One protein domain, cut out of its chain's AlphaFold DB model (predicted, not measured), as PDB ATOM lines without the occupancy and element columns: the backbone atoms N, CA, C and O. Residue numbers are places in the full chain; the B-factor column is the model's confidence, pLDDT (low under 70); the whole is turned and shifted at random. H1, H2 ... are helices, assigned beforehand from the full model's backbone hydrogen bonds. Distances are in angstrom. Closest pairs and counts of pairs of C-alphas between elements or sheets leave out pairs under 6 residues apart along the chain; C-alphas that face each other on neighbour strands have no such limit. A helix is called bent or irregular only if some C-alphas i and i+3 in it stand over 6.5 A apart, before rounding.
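AT A GLANCE: This is residues 18 to 106 of the 164 residues of the protein "Gas vesicle protein" of Bacillus sp. OV166 (UniProt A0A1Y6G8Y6). One very long helix, H2, bows into an open hook, and a shorter helix, H1, is joined to the end of the hook where H2 begins. H1 lies across the hook's open side and slants out of its plane, with an empty space between the two helices. The printed part has 89 residues with two named helices, H1 then H2, and no named strand; the class is all helix. The whole is extended, with a radius of gyration of the C-alphas of 20.5 A, and spans 66 by 31 by 26 A.

IN THESE COORDINATES: H1, residues 18 to 41, begins at C-alpha 18 at (-27.037, -35.813, -43.245) and measures 33.6 A from first to last C-alpha. H2, residues 47 to 104, was assigned as one helix by its hydrogen bonds but is bent: C-alphas 55 and 58 are 8.3 A apart. Its arm H2a, residues 47 to 55, measures 12.4 A. Its arm H2b, residues 58 to 104, measures 59.8 A and ends at C-alpha 104 at (-12.930, -55.382, -21.214).

HOW THE PARTS SIT: A tight link of 5 residues joins H1 to H2a. H1 and H2a are apart. H1 and H2b are apart too. The lines of H2a and H2b stand at a steep tilt of 41 degrees. Farther along, H2b has a kink of 39 degrees near residue 78. In H1 and H2a every O i to N i+4 pair is within hydrogen-bond range; in H2b 42 of 43 are.

THE WHOLE: The two C-alphas farthest apart are those of Asn 55 and Asn 106, 66.1 A. The printed part has no cut. Residues 18 to 38 and 61 to 106, among others, stand free. The mean pLDDT of the printed part is 76.2; residues 18 to 20, 43 to 46, 48, 83, 93 and 100 to 106 are under 70.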
ATOM      1  N   GLU A  18     -26.404 -34.489 -43.397       57.50
ATOM      2  CA  GLU A  18     -27.037 -35.813 -43.245       57.50
ATOM      3  C   GLU A  18     -27.215 -36.242 -41.774       57.50
ATOM      4  O   GLU A  18     -28.206 -36.890 -41.423       57.50
ATOM      5  N   SER A  19     -26.290 -35.852 -40.892       61.59
ATOM      6  CA  SER A  19     -26.358 -36.188 -39.463       61.59
ATOM      7  C   SER A  19     -27.404 -35.367 -38.698       61.59
ATOM      8  O   SER A  19     -28.135 -35.911 -37.870       61.59
ATOM      9  N   SER A  20     -27.534 -34.071 -38.996       68.12
ATOM     10  CA  SER A  20     -28.557 -33.215 -38.388       68.12
ATOM     11  C   SER A  20     -29.942 -33.509 -38.965       68.12
ATOM     12  O   SER A  20     -30.918 -33.556 -38.216       68.12
ATOM     13  N   ASN A  21     -30.025 -33.797 -40.265       77.12
ATOM     14  CA  ASN A  21     -31.270 -34.131 -40.953       77.12
ATOM     15  C   ASN A  21     -31.829 -35.487 -40.489       77.12
ATOM     16  O   ASN A  21     -33.038 -35.617 -40.293       77.12
ATOM     17  N   SER A  22     -30.975 -36.482 -40.223       79.75
ATOM     18  CA  SER A  22     -31.413 -37.774 -39.667       79.75
ATOM     19  C   SER A  22     -31.888 -37.675 -38.211       79.75
ATOM     20  O   SER A  22     -32.882 -38.312 -37.854       79.75
ATOM     21  N   PHE A  23     -31.261 -36.834 -37.379       86.06
ATOM     22  CA  PHE A  23     -31.747 -36.562 -36.021       86.06
ATOM     23  C   PHE A  23     -33.072 -35.790 -36.022       86.06
ATOM     24  O   PHE A  23     -33.986 -36.152 -35.283       86.06
ATOM     25  N   LEU A  24     -33.208 -34.763 -36.868       87.94
ATOM     26  CA  LEU A  24     -34.447 -33.994 -37.002       87.94
ATOM     27  C   LEU A  24     -35.607 -34.882 -37.465       87.94
ATOM     28  O   LEU A  24     -36.688 -34.837 -36.878       87.94
ATOM     29  N   LEU A  25     -35.371 -35.741 -38.459       87.31
ATOM     30  CA  LEU A  25     -36.356 -36.719 -38.914       87.31
ATOM     31  C   LEU A  25     -36.753 -37.681 -37.781       87.31
ATOM     32  O   LEU A  25     -37.941 -37.925 -37.563       87.31
ATOM     33  N   GLY A  26     -35.775 -38.164 -37.008       89.12
ATOM     34  CA  GLY A  26     -36.015 -38.984 -35.819       89.12
ATOM     35  C   GLY A  26     -36.827 -38.263 -34.738       89.12
ATOM     36  O   GLY A  26     -37.744 -38.850 -34.166       89.12
ATOM     37  N   ALA A  27     -36.553 -36.980 -34.492       93.88
ATOM     38  CA  ALA A  27     -37.278 -36.160 -33.525       93.88
ATOM     39  C   ALA A  27     -38.725 -35.888 -33.961       93.88
ATOM     40  O   ALA A  27     -39.621 -35.897 -33.120       93.88
ATOM     41  N   ILE A  28     -38.980 -35.698 -35.260       92.88
ATOM     42  CA  ILE A  28     -40.338 -35.526 -35.797       92.88
ATOM     43  C   ILE A  28     -41.139 -36.819 -35.624       92.88
ATOM     44  O   ILE A  28     -42.223 -36.804 -35.040       92.88
ATOM     45  N   ILE A  29     -40.593 -37.950 -36.077       92.69
ATOM     46  CA  ILE A  29     -41.269 -39.252 -35.994       92.69
ATOM     47  C   ILE A  29     -41.486 -39.643 -34.526       92.69
ATOM     48  O   ILE A  29     -42.601 -39.983 -34.127       92.69
ATOM     49  N   GLY A  30     -40.443 -39.533 -33.701       91.25
ATOM     50  CA  GLY A  30     -40.508 -39.802 -32.266       91.25
ATOM     51  C   GLY A  30     -41.436 -38.841 -31.525       91.25
ATOM     52  O   GLY A  30     -42.139 -39.258 -30.608       91.25
ATOM     53  N   GLY A  31     -41.509 -37.579 -31.952       95.44
ATOM     54  CA  GLY A  31     -42.413 -36.573 -31.404       95.44
ATOM     55  C   GLY A  31     -43.880 -36.905 -31.663       95.44
ATOM     56  O   GLY A  31     -44.688 -36.840 -30.740       95.44
ATOM     57  N   VAL A  32     -44.227 -37.332 -32.882       95.81
ATOM     58  CA  VAL A  32     -45.600 -37.750 -33.221       95.81
ATOM     59  C   VAL A  32     -45.996 -39.004 -32.444       95.81
ATOM     60  O   VAL A  32     -47.057 -39.034 -31.819       95.81
ATOM     61  N   VAL A  33     -45.135 -40.025 -32.439       96.00
ATOM     62  CA  VAL A  33     -45.394 -41.278 -31.714       96.00
ATOM     63  C   VAL A  33     -45.487 -41.030 -30.205       96.00
ATOM     64  O   VAL A  33     -46.412 -41.516 -29.557       96.00
ATOM     65  N   GLY A  34     -44.582 -40.223 -29.648       93.00
ATOM     66  CA  GLY A  34     -44.571 -39.853 -28.234       93.00
ATOM     67  C   GLY A  34     -45.790 -39.028 -27.825       93.00
ATOM     68  O   GLY A  34     -46.380 -39.294 -26.781       93.00
ATOM     69  N   ALA A  35     -46.224 -38.078 -28.659       89.56
ATOM     70  CA  ALA A  35     -47.438 -37.300 -28.415       89.56
ATOM     71  C   ALA A  35     -48.688 -38.189 -28.443       89.56
ATOM     72  O   ALA A  35     -49.513 -38.112 -27.534       89.56
ATOM     73  N   ALA A  36     -48.810 -39.073 -29.437       90.00
ATOM     74  CA  ALA A  36     -49.913 -40.026 -29.506       90.00
ATOM     75  C   ALA A  36     -49.939 -40.949 -28.277       90.00
ATOM     76  O   ALA A  36     -50.987 -41.122 -27.655       90.00
ATOM     77  N   ALA A  37     -48.782 -41.478 -27.871       91.38
ATOM     78  CA  ALA A  37     -48.656 -42.293 -26.668       91.38
ATOM     79  C   ALA A  37     -49.015 -41.513 -25.393       91.38
ATOM     80  O   ALA A  37     -49.728 -42.035 -24.539       91.38
ATOM     81  N   ALA A  38     -48.591 -40.253 -25.269       88.38
ATOM     82  CA  ALA A  38     -48.922 -39.401 -24.130       88.38
ATOM     83  C   ALA A  38     -50.427 -39.102 -24.046       88.38
ATOM     84  O   ALA A  38     -50.993 -39.120 -22.955       88.38
ATOM     85  N   LEU A  39     -51.089 -38.871 -25.184       83.88
ATOM     86  CA  LEU A  39     -52.542 -38.690 -25.239       83.88
ATOM     87  C   LEU A  39     -53.293 -39.969 -24.848       83.88
ATOM     88  O   LEU A  39     -54.296 -39.890 -24.143       83.88
ATOM     89  N   LEU A  40     -52.794 -41.142 -25.249       84.31
ATOM     90  CA  LEU A  40     -53.368 -42.430 -24.845       84.31
ATOM     91  C   LEU A  40     -53.142 -42.740 -23.360       84.31
ATOM     92  O   LEU A  40     -54.033 -43.270 -22.702       84.31
ATOM     93  N   LEU A  41     -51.966 -42.403 -22.829       82.81
ATOM     94  CA  LEU A  41     -51.620 -42.605 -21.423       82.81
ATOM     95  C   LEU A  41     -52.318 -41.592 -20.499       82.81
ATOM     96  O   LEU A  41     -52.544 -41.872 -19.322       82.81
ATOM     97  N   ALA A  42     -52.685 -40.417 -21.013       80.94
ATOM     98  CA  ALA A  42     -53.436 -39.434 -20.255       80.94
ATOM     99  C   ALA A  42     -54.884 -39.924 -20.032       80.94
ATOM    100  O   ALA A  42     -55.625 -40.112 -20.998       80.94
ATOM    101  N   PRO A  43     -55.376 -40.016 -18.782       65.88
ATOM    102  CA  PRO A  43     -56.678 -40.615 -18.446       65.88
ATOM    103  C   PRO A  43     -57.914 -39.854 -18.988       65.88
ATOM    104  O   PRO A  43     -59.048 -40.191 -18.653       65.88
ATOM    105  N   LYS A  44     -57.716 -38.772 -19.761       63.69
ATOM    106  CA  LYS A  44     -58.702 -37.708 -20.035       63.69
ATOM    107  C   LYS A  44     -58.699 -37.161 -21.485       63.69
ATOM    108  O   LYS A  44     -59.496 -36.274 -21.790       63.69
ATOM    109  N   SER A  45     -57.854 -37.662 -22.400       67.81
ATOM    110  CA  SER A  45     -57.559 -37.019 -23.707       67.81
ATOM    111  C   SER A  45     -58.735 -36.861 -24.689       67.81
ATOM    112  O   SER A  45     -58.633 -36.067 -25.619       67.81
ATOM    113  N   GLY A  46     -59.841 -37.590 -24.539       65.88
ATOM    114  CA  GLY A  46     -60.974 -37.485 -25.470       65.88
ATOM    115  C   GLY A  46     -62.035 -36.478 -25.024       65.88
ATOM    116  O   GLY A  46     -62.352 -35.515 -25.723       65.88
ATOM    117  N   LYS A  47     -62.605 -36.709 -23.837       70.44
ATOM    118  CA  LYS A  47     -63.775 -35.962 -23.357       70.44
ATOM    119  C   LYS A  47     -63.398 -34.578 -22.844       70.44
ATOM    120  O   LYS A  47     -64.032 -33.593 -23.207       70.44
ATOM    121  N   ASP A  48     -62.347 -34.492 -22.033       69.25
ATOM    122  CA  ASP A  48     -61.933 -33.231 -21.426       69.25
ATOM    123  C   ASP A  48     -61.234 -32.308 -22.420       69.25
ATOM    124  O   ASP A  48     -61.381 -31.099 -22.293       69.25
ATOM    125  N   LEU A  49     -60.537 -32.839 -23.431       71.38
ATOM    126  CA  LEU A  49     -59.878 -32.016 -24.448       71.38
ATOM    127  C   LEU A  49     -60.904 -31.258 -25.292       71.38
ATOM    128  O   LEU A  49     -60.788 -30.050 -25.447       71.38
ATOM    129  N   ARG A  50     -61.966 -31.930 -25.751       75.69
ATOM    130  CA  ARG A  50     -63.053 -31.283 -26.500       75.69
ATOM    131  C   ARG A  50     -63.868 -30.329 -25.626       75.69
ATOM    132  O   ARG A  50     -64.218 -29.245 -26.078       75.69
ATOM    133  N   ASN A  51     -64.123 -30.690 -24.366       75.81
ATOM    134  CA  ASN A  51     -64.865 -29.831 -23.440       75.81
ATOM    135  C   ASN A  51     -64.056 -28.581 -23.038       75.81
ATOM    136  O   ASN A  51     -64.607 -27.488 -22.945       75.81
ATOM    137  N   LYS A  52     -62.739 -28.717 -22.831       74.00
ATOM    138  CA  LYS A  52     -61.827 -27.596 -22.552       74.00
ATOM    139  C   LYS A  52     -61.538 -26.766 -23.796       74.00
ATOM    140  O   LYS A  52     -61.464 -25.554 -23.679       74.00
ATOM    141  N   PHE A  53     -61.430 -27.373 -24.973       72.81
ATOM    142  CA  PHE A  53     -61.272 -26.643 -26.230       72.81
ATOM    143  C   PHE A  53     -62.507 -25.784 -26.515       72.81
ATOM    144  O   PHE A  53     -62.380 -24.576 -26.670       72.81
ATOM    145  N   ASN A  54     -63.711 -26.362 -26.451       76.56
ATOM    146  CA  ASN A  54     -64.943 -25.600 -26.675       76.56
ATOM    147  C   ASN A  54     -65.154 -24.471 -25.653       76.56
ATOM    148  O   ASN A  54     -65.675 -23.425 -26.017       76.56
ATOM    149  N   ASN A  55     -64.742 -24.659 -24.394       76.31
ATOM    150  CA  ASN A  55     -64.983 -23.669 -23.337       76.31
ATOM    151  C   ASN A  55     -63.822 -22.686 -23.109       76.31
ATOM    152  O   ASN A  55     -64.026 -21.663 -22.463       76.31
ATOM    153  N   GLN A  56     -62.598 -23.001 -23.543       70.88
ATOM    154  CA  GLN A  56     -61.387 -22.251 -23.172       70.88
ATOM    155  C   GLN A  56     -60.403 -22.042 -24.330       70.88
ATOM    156  O   GLN A  56     -59.301 -21.565 -24.075       70.88
ATOM    157  N   ALA A  57     -60.755 -22.343 -25.589       71.44
ATOM    158  CA  ALA A  57     -59.849 -22.148 -26.730       71.44
ATOM    159  C   ALA A  57     -59.256 -20.730 -26.789       71.44
ATOM    160  O   ALA A  57     -58.041 -20.599 -26.911       71.44
ATOM    161  N   GLY A  58     -60.073 -19.684 -26.613       71.81
ATOM    162  CA  GLY A  58     -59.592 -18.294 -26.602       71.81
ATOM    163  C   GLY A  58     -58.582 -18.022 -25.483       71.81
ATOM    164  O   GLY A  58     -57.477 -17.558 -25.730       71.81
ATOM    165  N   THR A  59     -58.892 -18.429 -24.251       77.31
ATOM    166  CA  THR A  59     -57.992 -18.229 -23.102       77.31
ATOM    167  C   THR A  59     -56.721 -19.074 -23.190       77.31
ATOM    168  O   THR A  59     -55.670 -18.681 -22.682       77.31
ATOM    169  N   ILE A  60     -56.801 -20.256 -23.804       76.62
ATOM    170  CA  ILE A  60     -55.640 -21.106 -24.071       76.62
ATOM    171  C   ILE A  60     -54.741 -20.427 -25.096       76.62
ATOM    172  O   ILE A  60     -53.533 -20.423 -24.888       76.62
ATOM    173  N   LEU A  61     -55.294 -19.829 -26.154       77.75
ATOM    174  CA  LEU A  61     -54.519 -19.082 -27.144       77.75
ATOM    175  C   LEU A  61     -53.803 -17.891 -26.504       77.75
ATOM    176  O   LEU A  61     -52.588 -17.790 -26.647       77.75
ATOM    177  N   ASP A  62     -54.498 -17.087 -25.699       78.81
ATOM    178  CA  ASP A  62     -53.892 -15.937 -25.011       78.81
ATOM    179  C   ASP A  62     -52.786 -16.362 -24.035       78.81
ATOM    180  O   ASP A  62     -51.683 -15.808 -24.022       78.81
ATOM    181  N   LYS A  63     -53.034 -17.412 -23.240       79.56
ATOM    182  CA  LYS A  63     -52.015 -17.982 -22.343       79.56
ATOM    183  C   LYS A  63     -50.860 -18.602 -23.121       79.56
ATOM    184  O   LYS A  63     -49.726 -18.533 -22.658       79.56
ATOM    185  N   THR A  64     -51.126 -19.188 -24.285       78.88
ATOM    186  CA  THR A  64     -50.097 -19.759 -25.160       78.88
ATOM    187  C   THR A  64     -49.252 -18.661 -25.786       78.88
ATOM    188  O   THR A  64     -48.043 -18.836 -25.863       78.88
ATOM    189  N   ALA A  65     -49.831 -17.526 -26.177       78.38
ATOM    190  CA  ALA A  65     -49.088 -16.371 -26.674       78.38
ATOM    191  C   ALA A  65     -48.146 -15.820 -25.591       78.38
ATOM    192  O   ALA A  65     -46.939 -15.728 -25.806       78.38
ATOM    193  N   ALA A  66     -48.657 -15.601 -24.375       80.38
ATOM    194  CA  ALA A  66     -47.831 -15.179 -23.242       80.38
ATOM    195  C   ALA A  66     -46.768 -16.227 -22.854       80.38
ATOM    196  O   ALA A  66     -45.656 -15.894 -22.439       80.38
ATOM    197  N   MET A  67     -47.087 -17.517 -22.977       77.06
ATOM    198  CA  MET A  67     -46.136 -18.592 -22.702       77.06
ATOM    199  C   MET A  67     -45.091 -18.722 -23.809       77.06
ATOM    200  O   MET A  67     -43.946 -19.010 -23.493       77.06
ATOM    201  N   ARG A  68     -45.439 -18.467 -25.075       79.94
ATOM    202  CA  ARG A  68     -44.497 -18.432 -26.201       79.94
ATOM    203  C   ARG A  68     -43.429 -17.376 -25.981       79.94
ATOM    204  O   ARG A  68     -42.266 -17.718 -26.111       79.94
ATOM    205  N   GLU A  69     -43.792 -16.167 -25.564       78.44
ATOM    206  CA  GLU A  69     -42.837 -15.100 -25.222       78.44
ATOM    207  C   GLU A  69     -41.825 -15.568 -24.151       78.44
ATOM    208  O   GLU A  69     -40.603 -15.487 -24.310       78.44
ATOM    209  N   ASN A  70     -42.340 -16.160 -23.068       78.38
ATOM    210  CA  ASN A  70     -41.530 -16.679 -21.963       78.38
ATOM    211  C   ASN A  70     -40.693 -17.905 -22.354       78.38
ATOM    212  O   ASN A  70     -39.583 -18.096 -21.863       78.38
ATOM    213  N   VAL A  71     -41.226 -18.760 -23.225       80.81
ATOM    214  CA  VAL A  71     -40.523 -19.924 -23.762       80.81
ATOM    215  C   VAL A  71     -39.455 -19.477 -24.736       80.81
ATOM    216  O   VAL A  71     -38.395 -20.065 -24.710       80.81
ATOM    217  N   MET A  72     -39.681 -18.451 -25.549       78.06
ATOM    218  CA  MET A  72     -38.726 -17.970 -26.545       78.06
ATOM    219  C   MET A  72     -37.529 -17.275 -25.885       78.06
ATOM    220  O   MET A  72     -36.381 -17.495 -26.261       78.06
ATOM    221  N   THR A  73     -37.779 -16.507 -24.826       78.56
ATOM    222  CA  THR A  73     -36.715 -15.914 -24.001       78.56
ATOM    223  C   THR A  73     -35.930 -16.981 -23.231       78.56
ATOM    224  O   THR A  73     -34.700 -17.003 -23.282       78.56
ATOM    225  N   LYS A  74     -36.616 -17.927 -22.571       78.50
ATOM    226  CA  LYS A  74     -35.961 -19.029 -21.842       78.50
ATOM    227  C   LYS A  74     -35.344 -20.086 -22.752       78.50
ATOM    228  O   LYS A  74     -34.387 -20.732 -22.341       78.50
ATOM    229  N   SER A  75     -35.852 -20.290 -23.963       75.38
ATOM    230  CA  SER A  75     -35.310 -21.261 -24.915       75.38
ATOM    231  C   SER A  75     -33.967 -20.802 -25.441       75.38
ATOM    232  O   SER A  75     -33.106 -21.643 -25.646       75.38
ATOM    233  N   ASN A  76     -33.741 -19.496 -25.583       74.81
ATOM    234  CA  ASN A  76     -32.431 -18.971 -25.948       74.81
ATOM    235  C   ASN A  76     -31.392 -19.233 -24.833       74.81
ATOM    236  O   ASN A  76     -30.255 -19.647 -25.080       74.81
ATOM    237  N   GLU A  77     -31.811 -19.097 -23.573       75.75
ATOM    238  CA  GLU A  77     -30.997 -19.471 -22.409       75.75
ATOM    239  C   GLU A  77     -30.799 -20.997 -22.302       75.75
ATOM    240  O   GLU A  77     -29.730 -21.487 -21.938       75.75
ATOM    241  N   LEU A  78     -31.813 -21.785 -22.659       73.25
ATOM    242  CA  LEU A  78     -31.732 -23.241 -22.655       73.25
ATOM    243  C   LEU A  78     -30.928 -23.781 -23.840       73.25
ATOM    244  O   LEU A  78     -30.277 -24.804 -23.696       73.25
ATOM    245  N   ALA A  79     -30.920 -23.099 -24.983       75.44
ATOM    246  CA  ALA A  79     -30.109 -23.443 -26.143       75.44
ATOM    247  C   ALA A  79     -28.619 -23.263 -25.828       75.44
ATOM    248  O   ALA A  79     -27.813 -24.156 -26.096       75.44
ATOM    249  N   SER A  80     -28.263 -22.160 -25.162       70.88
ATOM    250  CA  SER A  80     -26.893 -21.948 -24.681       70.88
ATOM    251  C   SER A  80     -26.484 -22.982 -23.620       70.88
ATOM    252  O   SER A  80     -25.404 -23.567 -23.720       70.88
ATOM    253  N   LYS A  81     -27.369 -23.317 -22.670       73.25
ATOM    254  CA  LYS A  81     -27.137 -24.407 -21.699       73.25
ATOM    255  C   LYS A  81     -27.095 -25.795 -22.348       73.25
ATOM    256  O   LYS A  81     -26.278 -26.624 -21.957       73.25
ATOM    257  N   GLY A  82     -27.916 -26.047 -23.361       74.94
ATOM    258  CA  GLY A  82     -27.989 -27.307 -24.098       74.94
ATOM    259  C   GLY A  82     -26.695 -27.617 -24.840       74.94
ATOM    260  O   GLY A  82     -26.268 -28.767 -24.849       74.94
ATOM    261  N   SER A  83     -26.022 -26.591 -25.365       68.75
ATOM    262  CA  SER A  83     -24.683 -26.729 -25.946       68.75
ATOM    263  C   SER A  83     -23.648 -27.176 -24.902       68.75
ATOM    264  O   SER A  83     -22.890 -28.115 -25.127       68.75
ATOM    265  N   SER A  84     -23.667 -26.592 -23.697       71.44
ATOM    266  CA  SER A  84     -22.768 -27.029 -22.614       71.44
ATOM    267  C   SER A  84     -23.096 -28.432 -22.085       71.44
ATOM    268  O   SER A  84     -22.198 -29.208 -21.755       71.44
ATOM    269  N   LEU A  85     -24.384 -28.789 -22.047       74.50
ATOM    270  CA  LEU A  85     -24.848 -30.095 -21.589       74.50
ATOM    271  C   LEU A  85     -24.526 -31.195 -22.602       74.50
ATOM    272  O   LEU A  85     -24.103 -32.275 -22.199       74.50
ATOM    273  N   SER A  86     -24.679 -30.929 -23.901       70.19
ATOM    274  CA  SER A  86     -24.293 -31.875 -24.950       70.19
ATOM    275  C   SER A  86     -22.791 -32.146 -24.899       70.19
ATOM    276  O   SER A  86     -22.370 -33.300 -24.956       70.19
ATOM    277  N   GLN A  87     -21.988 -31.107 -24.667       72.88
ATOM    278  CA  GLN A  87     -20.546 -31.238 -24.514       72.88
ATOM    279  C   GLN A  87     -20.179 -32.042 -23.255       72.88
ATOM    280  O   GLN A  87     -19.331 -32.931 -23.324       72.88
ATOM    281  N   GLY A  88     -20.881 -31.825 -22.137       74.25
ATOM    282  CA  GLY A  88     -20.733 -32.622 -20.914       74.25
ATOM    283  C   GLY A  88     -21.129 -34.093 -21.084       74.25
ATOM    284  O   GLY A  88     -20.402 -34.977 -20.639       74.25
ATOM    285  N   ILE A  89     -22.235 -34.375 -21.779       75.88
ATOM    286  CA  ILE A  89     -22.703 -35.740 -22.073       75.88
ATOM    287  C   ILE A  89     -21.718 -36.482 -22.976       75.88
ATOM    288  O   ILE A  89     -21.436 -37.657 -22.739       75.88
ATOM    289  N   VAL A  90     -21.171 -35.812 -23.994       75.31
ATOM    290  CA  VAL A  90     -20.186 -36.399 -24.912       75.31
ATOM    291  C   VAL A  90     -18.879 -36.727 -24.185       75.31
ATOM    292  O   VAL A  90     -18.308 -37.794 -24.418       75.31
ATOM    293  N   LEU A  91     -18.425 -35.853 -23.283       74.31
ATOM    294  CA  LEU A  91     -17.233 -36.091 -22.462       74.31
ATOM    295  C   LEU A  91     -17.456 -37.231 -21.459       74.31
ATOM    296  O   LEU A  91     -16.659 -38.167 -21.412       74.31
ATOM    297  N   GLN A  92     -18.575 -37.224 -20.729       74.12
ATOM    298  CA  GLN A  92     -18.906 -38.291 -19.779       74.12
ATOM    299  C   GLN A  92     -19.126 -39.641 -20.475       74.12
ATOM    300  O   GLN A  92     -18.681 -40.672 -19.977       74.12
ATOM    301  N   SER A  93     -19.748 -39.655 -21.657       67.75
ATOM    302  CA  SER A  93     -19.911 -40.881 -22.448       67.75
ATOM    303  C   SER A  93     -18.571 -41.424 -22.932       67.75
ATOM    304  O   SER A  93     -18.357 -42.629 -22.870       67.75
ATOM    305  N   GLN A  94     -17.633 -40.568 -23.348       73.25
ATOM    306  CA  GLN A  94     -16.279 -41.009 -23.694       73.25
ATOM    307  C   GLN A  94     -15.521 -41.575 -22.489       73.25
ATOM    308  O   GLN A  94     -14.832 -42.582 -22.631       73.25
ATOM    309  N   GLU A  95     -15.654 -40.992 -21.299       73.81
ATOM    310  CA  GLU A  95     -15.036 -41.539 -20.084       73.81
ATOM    311  C   GLU A  95     -15.633 -42.891 -19.682       73.81
ATOM    312  O   GLU A  95     -14.893 -43.812 -19.331       73.81
ATOM    313  N   LEU A  96     -16.955 -43.048 -19.776       77.38
ATOM    314  CA  LEU A  96     -17.638 -44.315 -19.509       77.38
ATOM    315  C   LEU A  96     -17.260 -45.385 -20.534       77.38
ATOM    316  O   LEU A  96     -16.969 -46.518 -20.155       77.38
ATOM    317  N   LEU A  97     -17.186 -45.023 -21.816       73.81
ATOM    318  CA  LEU A  97     -16.743 -45.923 -22.876       73.81
ATOM    319  C   LEU A  97     -15.271 -46.309 -22.701       73.81
ATOM    320  O   LEU A  97     -14.939 -47.479 -22.837       73.81
ATOM    321  N   ASN A  98     -14.389 -45.387 -22.320       73.75
ATOM    322  CA  ASN A  98     -12.992 -45.720 -22.033       73.75
ATOM    323  C   ASN A  98     -12.844 -46.581 -20.772       73.75
ATOM    324  O   ASN A  98     -12.029 -47.500 -20.749       73.75
ATOM    325  N   LYS A  99     -13.658 -46.347 -19.737       74.94
ATOM    326  CA  LYS A  99     -13.638 -47.140 -18.500       74.94
ATOM    327  C   LYS A  99     -14.226 -48.541 -18.704       74.94
ATOM    328  O   LYS A  99     -13.715 -49.494 -18.117       74.94
ATOM    329  N   VAL A 100     -15.239 -48.695 -19.564       69.56
ATOM    330  CA  VAL A 100     -15.768 -50.013 -19.939       69.56
ATOM    331  C   VAL A 100     -14.789 -50.732 -20.867       69.56
ATOM    332  O   VAL A 100     -14.399 -51.853 -20.574       69.56
ATOM    333  N   LYS A 101     -14.254 -50.067 -21.899       66.38
ATOM    334  CA  LYS A 101     -13.285 -50.649 -22.845       66.38
ATOM    335  C   LYS A 101     -11.966 -51.032 -22.163       66.38
ATOM    336  O   LYS A 101     -11.449 -52.110 -22.420       66.38
ATOM    337  N   GLY A 102     -11.485 -50.223 -21.219       61.12
ATOM    338  CA  GLY A 102     -10.304 -50.521 -20.402       61.12
ATOM    339  C   GLY A 102     -10.491 -51.675 -19.408       61.12
ATOM    340  O   GLY A 102      -9.520 -52.355 -19.082       61.12
ATOM    341  N   LYS A 103     -11.726 -51.947 -18.957       55.69
ATOM    342  CA  LYS A 103     -12.042 -53.161 -18.184       55.69
ATOM    343  C   LYS A 103     -12.190 -54.402 -19.068       55.69
ATOM    344  O   LYS A 103     -11.768 -55.469 -18.645       55.69
ATOM    345  N   ILE A 104     -12.728 -54.261 -20.280       54.88
ATOM    346  CA  ILE A 104     -12.930 -55.382 -21.214       54.88
ATOM    347  C   ILE A 104     -11.590 -55.870 -21.799       54.88
ATOM    348  O   ILE A 104     -11.413 -57.059 -22.013       54.88
ATOM    349  N   THR A 105     -10.601 -54.990 -21.998       49.97
ATOM    350  CA  THR A 105      -9.276 -55.380 -22.530       49.97
ATOM    351  C   THR A 105      -8.368 -56.098 -21.512       49.97
ATOM    352  O   THR A 105      -7.332 -56.620 -21.902       49.97
ATOM    353  N   ASN A 106      -8.738 -56.177 -20.226       51.03
ATOM    354  CA  ASN A 106      -7.954 -56.890 -19.198       51.03
ATOM    355  C   ASN A 106      -8.593 -58.205 -18.715       51.03
ATOM    356  O   ASN A 106      -8.074 -58.827 -17.790       51.03
TER     357      ASN A 106